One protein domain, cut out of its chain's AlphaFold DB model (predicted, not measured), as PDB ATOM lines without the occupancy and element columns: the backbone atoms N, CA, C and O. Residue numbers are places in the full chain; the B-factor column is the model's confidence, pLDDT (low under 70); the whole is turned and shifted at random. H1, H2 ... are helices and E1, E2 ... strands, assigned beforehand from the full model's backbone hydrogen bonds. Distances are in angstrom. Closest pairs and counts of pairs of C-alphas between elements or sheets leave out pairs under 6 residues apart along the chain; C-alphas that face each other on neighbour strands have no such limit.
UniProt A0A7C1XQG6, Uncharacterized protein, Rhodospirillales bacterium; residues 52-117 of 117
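This is residues 52 to 117 of the 117 residues of an uncharacterized protein of Rhodospirillales bacterium (UniProt A0A7C1XQG6). A small antiparallel sheet of three strands has two helices to one side of it: H2 over one face, over E1 and E3, and H1 next to H2, nearer E2. Along the chain the 66 printed residues hold E1, H1, E2, E3 and H2, with sheet order E1, E3, E2. The class is mixed, helices and strands. The whole is compact, with a radius of gyration of the C-alphas of 11.9 A and spans of 33 by 28 by 16 A.

E1, residues 52 to 56, is an edge strand antiparallel to E3, residues 92 to 98, with N 53 and O 96 3.0 A apart. H1, residues 60 to 73, is only just not on the sheet, with 4 pairs of C-alphas within 10 A. E2, residues 78 to 81, forms a hairpin with E3; N 95 and O 81 are 2.8 A apart. E1, H1 and E2 make a split strand-helix-strand unit, two same-way strands with E3 between them, its crossover right-handed. H2, residues 101 to 115, is on the sheet at a height of 10.9 A, its local plane fitted to only just enough C-alphas, 6, and the sheet and H2 make two layers, helix on one face. H2 lies over E1 and E3, along the strands, at 3 degrees to E1 on the local plane. The closest C-alphas of H1 and H2, Leu 70 and Phe 107, are 7.8 A apart: close but not clearly touching. They run opposite ways at a tilt of 37 degrees, only just steep. In H1 and H2 every O i to N i+4 pair is within hydrogen-bond range.

E1 begins at C-alpha 52 (369.863, 375.342, 378.913). From first to last C-alpha, H1 is 20.0 A long, E3 17.3 A and H2 21.2 A. H2 ends at C-alpha 115 (378.843, 358.676, 379.666).

The C-alphas farthest apart, Asp 75 and His 89, are 33.8 A apart. The printed part has no cut and no long link. Confidence is under 70 at residues 57 to 58, 84, 91 and 117.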
ATOM      1  N   TYR A  52     368.877 375.583 379.969       87.50
ATOM      2  CA  TYR A  52     369.863 375.342 378.913       87.50
ATOM      3  C   TYR A  52     370.966 374.388 379.347       87.50
ATOM      4  O   TYR A  52     371.469 374.497 380.461       87.50
ATOM      5  N   LEU A  53     371.411 373.554 378.407       86.69
ATOM      6  CA  LEU A  53     372.610 372.736 378.542       86.69
ATOM      7  C   LEU A  53     373.492 372.882 377.302       86.69
ATOM      8  O   LEU A  53     373.012 372.767 376.172       86.69
ATOM      9  N   ASN A  54     374.774 373.155 377.519       87.00
ATOM     10  CA  ASN A  54     375.794 373.170 376.477       87.00
ATOM     11  C   ASN A  54     376.390 371.767 376.338       87.00
ATOM     12  O   ASN A  54     376.802 371.189 377.340       87.00
ATOM     13  N   LEU A  55     376.494 371.261 375.111       82.00
ATOM     14  CA  LEU A  55     377.112 369.970 374.826       82.00
ATOM     15  C   LEU A  55     378.380 370.157 373.996       82.00
ATOM     16  O   LEU A  55     378.382 370.818 372.948       82.00
ATOM     17  N   ALA A  56     379.469 369.564 374.477       78.62
ATOM     18  CA  ALA A  56     380.703 369.443 373.719       78.62
ATOM     19  C   ALA A  56     380.590 368.306 372.700       78.62
ATOM     20  O   ALA A  56     379.828 367.370 372.915       78.62
ATOM     21  N   HIS A  57     381.315 368.432 371.582       61.19
ATOM     22  CA  HIS A  57     381.353 367.467 370.476       61.19
ATOM     23  C   HIS A  57     381.077 366.024 370.905       61.19
ATOM     24  O   HIS A  57     381.915 365.371 371.523       61.19
ATOM     25  N   SER A  58     379.931 365.516 370.483       62.78
ATOM     26  CA  SER A  58     379.525 364.151 370.726       62.78
ATOM     27  C   SER A  58     379.296 363.453 369.386       62.78
ATOM     28  O   SER A  58     378.851 364.055 368.406       62.78
ATOM     29  N   ASN A  59     379.776 362.215 369.287       75.44
ATOM     30  CA  ASN A  59     379.840 361.478 368.024       75.44
ATOM     31  C   ASN A  59     378.433 361.212 367.435       75.44
ATOM     32  O   ASN A  59     377.415 361.417 368.093       75.44
ATOM     33  N   GLU A  60     378.355 360.745 366.183       79.38
ATOM     34  CA  GLU A  60     377.061 360.498 365.517       79.38
ATOM     35  C   GLU A  60     376.167 359.504 366.280       79.38
ATOM     36  O   GLU A  60     374.947 359.669 366.282       79.38
ATOM     37  N   ALA A  61     376.760 358.514 366.958       83.56
ATOM     38  CA  ALA A  61     376.021 357.542 367.762       83.56
ATOM     39  C   ALA A  61     375.362 358.205 368.980       83.56
ATOM     40  O   ALA A  61     374.174 358.000 369.212       83.56
ATOM     41  N   PHE A  62     376.089 359.067 369.696       84.38
ATOM     42  CA  PHE A  62     375.524 359.866 370.780       84.38
ATOM     43  C   PHE A  62     374.366 360.726 370.291       84.38
ATOM     44  O   PHE A  62     373.303 360.728 370.898       84.38
ATOM     45  N   LEU A  63     374.565 361.473 369.198       84.62
ATOM     46  CA  LEU A  63     373.546 362.407 368.720       84.62
ATOM     47  C   LEU A  63     372.259 361.660 368.364       84.62
ATOM     48  O   LEU A  63     371.172 362.153 368.657       84.62
ATOM     49  N   TYR A  64     372.377 360.469 367.776       86.62
ATOM     50  CA  TYR A  64     371.238 359.607 367.489       86.62
ATOM     51  C   TYR A  64     370.489 359.181 368.761       86.62
ATOM     52  O   TYR A  64     369.287 359.428 368.858       86.62
ATOM     53  N   GLU A  65     371.191 358.612 369.745       89.69
ATOM     54  CA  GLU A  65     370.599 358.176 371.020       89.69
ATOM     55  C   GLU A  65     369.978 359.347 371.795       89.69
ATOM     56  O   GLU A  65     368.864 359.248 372.303       89.69
ATOM     57  N   MET A  66     370.644 360.502 371.798       90.56
ATOM     58  CA  MET A  66     370.144 361.742 372.388       90.56
ATOM     59  C   MET A  66     368.825 362.185 371.753       90.56
ATOM     60  O   MET A  66     367.878 362.522 372.462       90.56
ATOM     61  N   PHE A  67     368.736 362.192 370.419       90.69
ATOM     62  CA  PHE A  67     367.501 362.576 369.735       90.69
ATOM     63  C   PHE A  67     366.362 361.589 369.982       90.69
ATOM     64  O   PHE A  67     365.215 362.025 370.107       90.69
ATOM     65  N   LEU A  68     366.656 360.286 370.053       93.12
ATOM     66  CA  LEU A  68     365.665 359.282 370.433       93.12
ATOM     67  C   LEU A  68     365.155 359.535 371.850       93.12
ATOM     68  O   LEU A  68     363.949 359.666 372.046       93.12
ATOM     69  N   TRP A  69     366.064 359.703 372.811       94.44
ATOM     70  CA  TRP A  69     365.691 359.937 374.199       94.44
ATOM     71  C   TRP A  69     364.841 361.201 374.358       94.44
ATOM     72  O   TRP A  69     363.774 361.152 374.965       94.44
ATOM     73  N   LEU A  70     365.256 362.320 373.753       92.88
ATOM     74  CA  LEU A  70     364.522 363.588 373.819       92.88
ATOM     75  C   LEU A  70     363.116 363.483 373.222       92.88
ATOM     76  O   LEU A  70     362.178 364.087 373.734       92.88
ATOM     77  N   LYS A  71     362.966 362.736 372.126       92.50
ATOM     78  CA  LYS A  71     361.670 362.520 371.481       92.50
ATOM     79  C   LYS A  71     360.746 361.639 372.324       92.50
ATOM     80  O   LYS A  71     359.544 361.881 372.328       92.50
ATOM     81  N   ASP A  72     361.298 360.630 372.989       93.50
ATOM     82  CA  ASP A  72     360.510 359.629 373.712       93.50
ATOM     83  C   ASP A  72     360.174 360.054 375.152       93.50
ATOM     84  O   ASP A  72     359.230 359.519 375.730       93.50
ATOM     85  N   ASN A  73     360.922 361.004 375.730       92.81
ATOM     86  CA  ASN A  73     360.803 361.367 377.149       92.81
ATOM     87  C   ASN A  73     360.349 362.813 377.410       92.81
ATOM     88  O   ASN A  73     359.927 363.096 378.528       92.81
ATOM     89  N   ILE A  74     360.419 363.731 376.431       90.69
ATOM     90  CA  ILE A  74     360.118 365.158 376.651       90.69
ATOM     91  C   ILE A  74     358.936 365.638 375.795       90.69
ATOM     92  O   ILE A  74     359.074 365.884 374.597       90.69
ATOM     93  N   ASP A  75     357.795 365.885 376.448       85.00
ATOM     94  CA  ASP A  75     356.561 366.370 375.805       85.00
ATOM     95  C   ASP A  75     356.438 367.903 375.769       85.00
ATOM     96  O   ASP A  75     355.817 368.468 374.866       85.00
ATOM     97  N   ALA A  76     357.003 368.602 376.764       74.69
ATOM     98  CA  ALA A  76     356.755 370.031 376.993       74.69
ATOM     99  C   ALA A  76     357.493 370.968 376.020       74.69
ATOM    100  O   ALA A  76     357.222 372.167 375.997       74.69
ATOM    101  N   GLY A  77     358.378 370.415 375.188       82.25
ATOM    102  CA  GLY A  77     359.118 371.141 374.165       82.25
ATOM    103  C   GLY A  77     360.599 371.306 374.502       82.25
ATOM    104  O   GLY A  77     360.993 371.759 375.577       82.25
ATOM    105  N   TRP A  78     361.436 370.976 373.523       89.19
ATOM    106  CA  TRP A  78     362.878 371.182 373.557       89.19
ATOM    107  C   TRP A  78     363.361 371.719 372.209       89.19
ATOM    108  O   TRP A  78     362.705 371.564 371.176       89.19
ATOM    109  N   ARG A  79     364.504 372.410 372.203       88.31
ATOM    110  CA  ARG A  79     365.127 372.942 370.979       88.31
ATOM    111  C   ARG A  79     366.630 372.772 371.037       88.31
ATOM    112  O   ARG A  79     367.235 373.099 372.050       88.31
ATOM    113  N   ILE A  80     367.235 372.362 369.930       86.50
ATOM    114  CA  ILE A  80     368.690 372.290 369.772       86.50
ATOM    115  C   ILE A  80     369.168 373.343 368.772       86.50
ATOM    116  O   ILE A  80     368.514 373.603 367.761       86.50
ATOM    117  N   GLY A  81     370.309 373.967 369.044       81.56
ATOM    118  CA  GLY A  81     370.917 374.912 368.114       81.56
ATOM    119  C   GLY A  81     372.362 375.247 368.465       81.56
ATOM    120  O   GLY A  81     372.843 374.868 369.532       81.56
ATOM    121  N   PRO A  82     373.077 375.961 367.583       75.62
ATOM    122  CA  PRO A  82     374.423 376.427 367.880       75.62
ATOM    123  C   PRO A  82     374.397 377.442 369.030       75.62
ATOM    124  O   PRO A  82     373.494 378.282 369.108       75.62
ATOM    125  N   ASN A  83     375.414 377.418 369.891       75.62
ATOM    126  CA  ASN A  83     375.609 378.477 370.876       75.62
ATOM    127  C   ASN A  83     376.531 379.566 370.309       75.62
ATOM    128  O   ASN A  83     377.749 379.473 370.378       75.62
ATOM    129  N   GLN A  84     375.934 380.613 369.733       68.75
ATOM    130  CA  GLN A  84     376.670 381.722 369.104       68.75
ATOM    131  C   GLN A  84     377.448 382.604 370.096       68.75
ATOM    132  O   GLN A  84     378.235 383.440 369.663       68.75
ATOM    133  N   ALA A  85     377.201 382.457 371.400       74.19
ATOM    134  CA  ALA A  85     377.900 383.202 372.444       74.19
ATOM    135  C   ALA A  85     379.186 382.504 372.921       74.19
ATOM    136  O   ALA A  85     379.906 383.061 373.746       74.19
ATOM    137  N   GLU A  86     379.464 381.293 372.432       74.31
ATOM    138  CA  GLU A  86     380.685 380.571 372.773       74.31
ATOM    139  C   GLU A  86     381.910 381.195 372.085       74.31
ATOM    140  O   GLU A  86     381.825 381.597 370.919       74.31
ATOM    141  N   PRO A  87     383.064 381.268 372.773       77.62
ATOM    142  CA  PRO A  87     384.329 381.645 372.150       77.62
ATOM    143  C   PRO A  87     384.681 380.734 370.964       77.62
ATOM    144  O   PRO A  87     384.339 379.554 370.968       77.62
ATOM    145  N   GLU A  88     385.455 381.237 369.994       72.38
ATOM    146  CA  GLU A  88     385.866 380.470 368.796       72.38
ATOM    147  C   GLU A  88     386.582 379.143 369.108       72.38
ATOM    148  O   GLU A  88     386.568 378.225 368.292       72.38
ATOM    149  N   HIS A  89     387.198 379.026 370.286       75.81
ATOM    150  CA  HIS A  89     387.905 377.823 370.737       75.81
ATOM    151  C   HIS A  89     387.097 376.960 371.716       75.81
ATOM    152  O   HIS A  89     387.663 376.073 372.354       75.81
ATOM    153  N   SER A  90     385.800 377.231 371.887       73.00
ATOM    154  CA  SER A  90     384.963 376.439 372.783       73.00
ATOM    155  C   SER A  90     384.764 375.023 372.236       73.00
ATOM    156  O   SER A  90     384.483 374.862 371.047       73.00
ATOM    157  N   PRO A  91     384.860 373.984 373.082       69.06
ATOM    158  CA  PRO A  91     384.523 372.623 372.680       69.06
ATOM    159  C   PRO A  91     383.009 372.421 372.488       69.06
ATOM    160  O   PRO A  91     382.596 371.378 371.979       69.06
ATOM    161  N   VAL A  92     382.184 373.391 372.907       71.69
ATOM    162  CA  VAL A  92     380.722 373.357 372.802       71.69
ATOM    163  C   VAL A  92     380.293 373.450 371.343       71.69
ATOM    164  O   VAL A  92     380.625 374.392 370.627       71.69
ATOM    165  N   THR A  93     379.482 372.491 370.917       71.38
ATOM    166  CA  THR A  93     378.989 372.408 369.537       71.38
ATOM    167  C   THR A  93     377.535 372.795 369.409       71.38
ATOM    168  O   THR A  93     377.127 373.420 368.426       71.38
ATOM    169  N   CYS A  94     376.743 372.450 370.415       77.00
ATOM    170  CA  CYS A  94     375.329 372.736 370.444       77.00
ATOM    171  C   CYS A  94     374.882 373.074 371.862       77.00
ATOM    172  O   CYS A  94     375.536 372.773 372.860       77.00
ATOM    173  N   ARG A  95     373.741 373.745 371.922       86.00
ATOM    174  CA  ARG A  95     373.017 374.034 373.143       86.00
ATOM    175  C   ARG A  95     371.602 373.529 372.984       86.00
ATOM    176  O   ARG A  95     370.940 373.835 371.988       86.00
ATOM    177  N   ILE A  96     371.149 372.798 373.986       88.81
ATOM    178  CA  ILE A  96     369.767 372.365 374.103       88.81
ATOM    179  C   ILE A  96     369.061 373.327 375.047       88.81
ATOM    180  O   ILE A  96     369.624 373.757 376.053       88.81
ATOM    181  N   ARG A  97     367.845 373.713 374.678       90.75
ATOM    182  CA  ARG A  97     366.911 374.457 375.507       90.75
ATOM    183  C   ARG A  97     365.736 373.548 375.844       90.75
ATOM    184  O   ARG A  97     365.126 373.015 374.922       90.75
ATOM    185  N   PHE A  98     365.379 373.498 377.115       88.00
ATOM    186  CA  PHE A  98     364.158 372.901 377.633       88.00
ATOM    187  C   PHE A  98     363.201 373.998 378.093       88.00
ATOM    188  O   PHE A  98     363.633 375.061 378.564       88.00
ATOM    189  N   ASP A  99     361.905 373.754 377.929       87.12
ATOM    190  CA  ASP A  99     360.874 374.661 378.428       87.12
ATOM    191  C   ASP A  99     360.560 374.419 379.919       87.12
ATOM    192  O   ASP A  99     360.134 375.357 380.591       87.12
ATOM    193  N   ARG A 100     360.863 373.228 380.466       85.75
ATOM    194  CA  ARG A 100     360.756 372.904 381.903       85.75
ATOM    195  C   ARG A 100     362.110 372.550 382.518       85.75
ATOM    196  O   ARG A 100     362.967 371.977 381.850       85.75
ATOM    197  N   GLU A 101     362.274 372.859 383.804       86.81
ATOM    198  CA  GLU A 101     363.469 372.497 384.579       86.81
ATOM    199  C   GLU A 101     363.583 370.981 384.779       86.81
ATOM    200  O   GLU A 101     364.636 370.417 384.506       86.81
ATOM    201  N   ASP A 102     362.477 370.314 385.133       89.75
ATOM    202  CA  ASP A 102     362.421 368.856 385.340       89.75
ATOM    203  C   ASP A 102     362.921 368.057 384.117       89.75
ATOM    204  O   ASP A 102     363.532 366.995 384.250       89.75
ATOM    205  N   ASP A 103     362.667 368.575 382.909       89.88
ATOM    206  CA  ASP A 103     363.094 367.962 381.649       89.88
ATOM    207  C   ASP A 103     364.615 368.080 381.465       89.88
ATOM    208  O   ASP A 103     365.264 367.130 381.026       89.88
ATOM    209  N   LEU A 104     365.195 369.230 381.840       88.75
ATOM    210  CA  LEU A 104     366.646 369.414 381.875       88.75
ATOM    211  C   LEU A 104     367.281 368.464 382.899       88.75
ATOM    212  O   LEU A 104     368.269 367.810 382.578       88.75
ATOM    213  N   GLU A 105     366.727 368.376 384.108       88.19
ATOM    214  CA  GLU A 105     367.249 367.492 385.157       88.19
ATOM    215  C   GLU A 105     367.207 366.022 384.724       88.19
ATOM    216  O   GLU A 105     368.198 365.304 384.854       88.19
ATOM    217  N   SER A 106     366.095 365.591 384.127       92.38
ATOM    218  CA  SER A 106     365.943 364.235 383.589       92.38
ATOM    219  C   SER A 106     366.952 363.951 382.473       92.38
ATOM    220  O   SER A 106     367.526 362.863 382.418       92.38
ATOM    221  N   PHE A 107     367.201 364.937 381.604       90.81
ATOM    222  CA  PHE A 107     368.194 364.821 380.540       90.81
ATOM    223  C   PHE A 107     369.620 364.717 381.088       90.81
ATOM    224  O   PHE A 107     370.400 363.929 380.566       90.81
ATOM    225  N   ILE A 108     369.961 365.465 382.144       89.25
ATOM    226  CA  ILE A 108     371.275 365.377 382.802       89.25
ATOM    227  C   ILE A 108     371.486 363.980 383.392       89.25
ATOM    228  O   ILE A 108     372.524 363.376 383.150       89.25
ATOM    229  N   VAL A 109     370.487 363.419 384.081       91.00
ATOM    230  CA  VAL A 109     370.589 362.058 384.641       91.00
ATOM    231  C   VAL A 109     370.803 361.013 383.545       91.00
ATOM    232  O   VAL A 109     371.603 360.092 383.711       91.00
ATOM    233  N   TRP A 110     370.092 361.134 382.421       93.25
ATOM    234  CA  TRP A 110     370.306 360.252 381.276       93.25
ATOM    235  C   TRP A 110     371.701 360.428 380.663       93.25
ATOM    236  O   TRP A 110     372.343 359.432 380.336       93.25
ATOM    237  N   LEU A 111     372.164 361.673 380.528       88.56
ATOM    238  CA  LEU A 111     373.476 361.997 379.974       88.56
ATOM    239  C   LEU A 111     374.598 361.377 380.814       88.56
ATOM    240  O   LEU A 111     375.444 360.685 380.254       88.56
ATOM    241  N   ASP A 112     374.552 361.550 382.136       85.62
ATOM    242  CA  ASP A 112     375.526 360.966 383.065       85.62
ATOM    243  C   ASP A 112     375.564 359.431 382.927       85.62
ATOM    244  O   ASP A 112     376.628 358.827 382.807       85.62
ATOM    245  N   ALA A 113     374.394 358.787 382.846       85.19
ATOM    246  CA  ALA A 113     374.299 357.336 382.673       85.19
ATOM    247  C   ALA A 113     374.820 356.843 381.310       85.19
ATOM    248  O   ALA A 113     375.257 355.697 381.202       85.19
ATOM    249  N   TRP A 114     374.741 357.677 380.271       83.44
ATOM    250  CA  TRP A 114     375.276 357.365 378.947       83.44
ATOM    251  C   TRP A 114     376.805 357.492 378.906       83.44
ATOM    252  O   TRP A 114     377.453 356.689 378.242       83.44
ATOM    253  N   GLU A 115     377.387 358.469 379.610       78.19
ATOM    254  CA  GLU A 115     378.843 358.676 379.666       78.19
ATOM    255  C   GLU A 115     379.577 357.613 380.503       78.19
ATOM    256  O   GLU A 115     380.741 357.313 380.227       78.19
ATOM    257  N   ASP A 116     378.897 357.017 381.486       74.94
ATOM    258  CA  ASP A 116     379.425 355.939 382.332       74.94
ATOM    259  C   ASP A 116     379.417 354.540 381.664       74.94
ATOM    260  O   ASP A 116     379.979 353.591 382.224       74.94
ATOM    261  N   GLY A 117     378.761 354.387 380.504       59.62
ATOM    262  CA  GLY A 117     378.550 353.109 379.796       59.62
ATOM    263  C   GLY A 117     379.549 352.816 378.680       59.62
ATOM    264  O   GLY A 117     380.024 351.656 378.622       59.62
TER     265      GLY A 117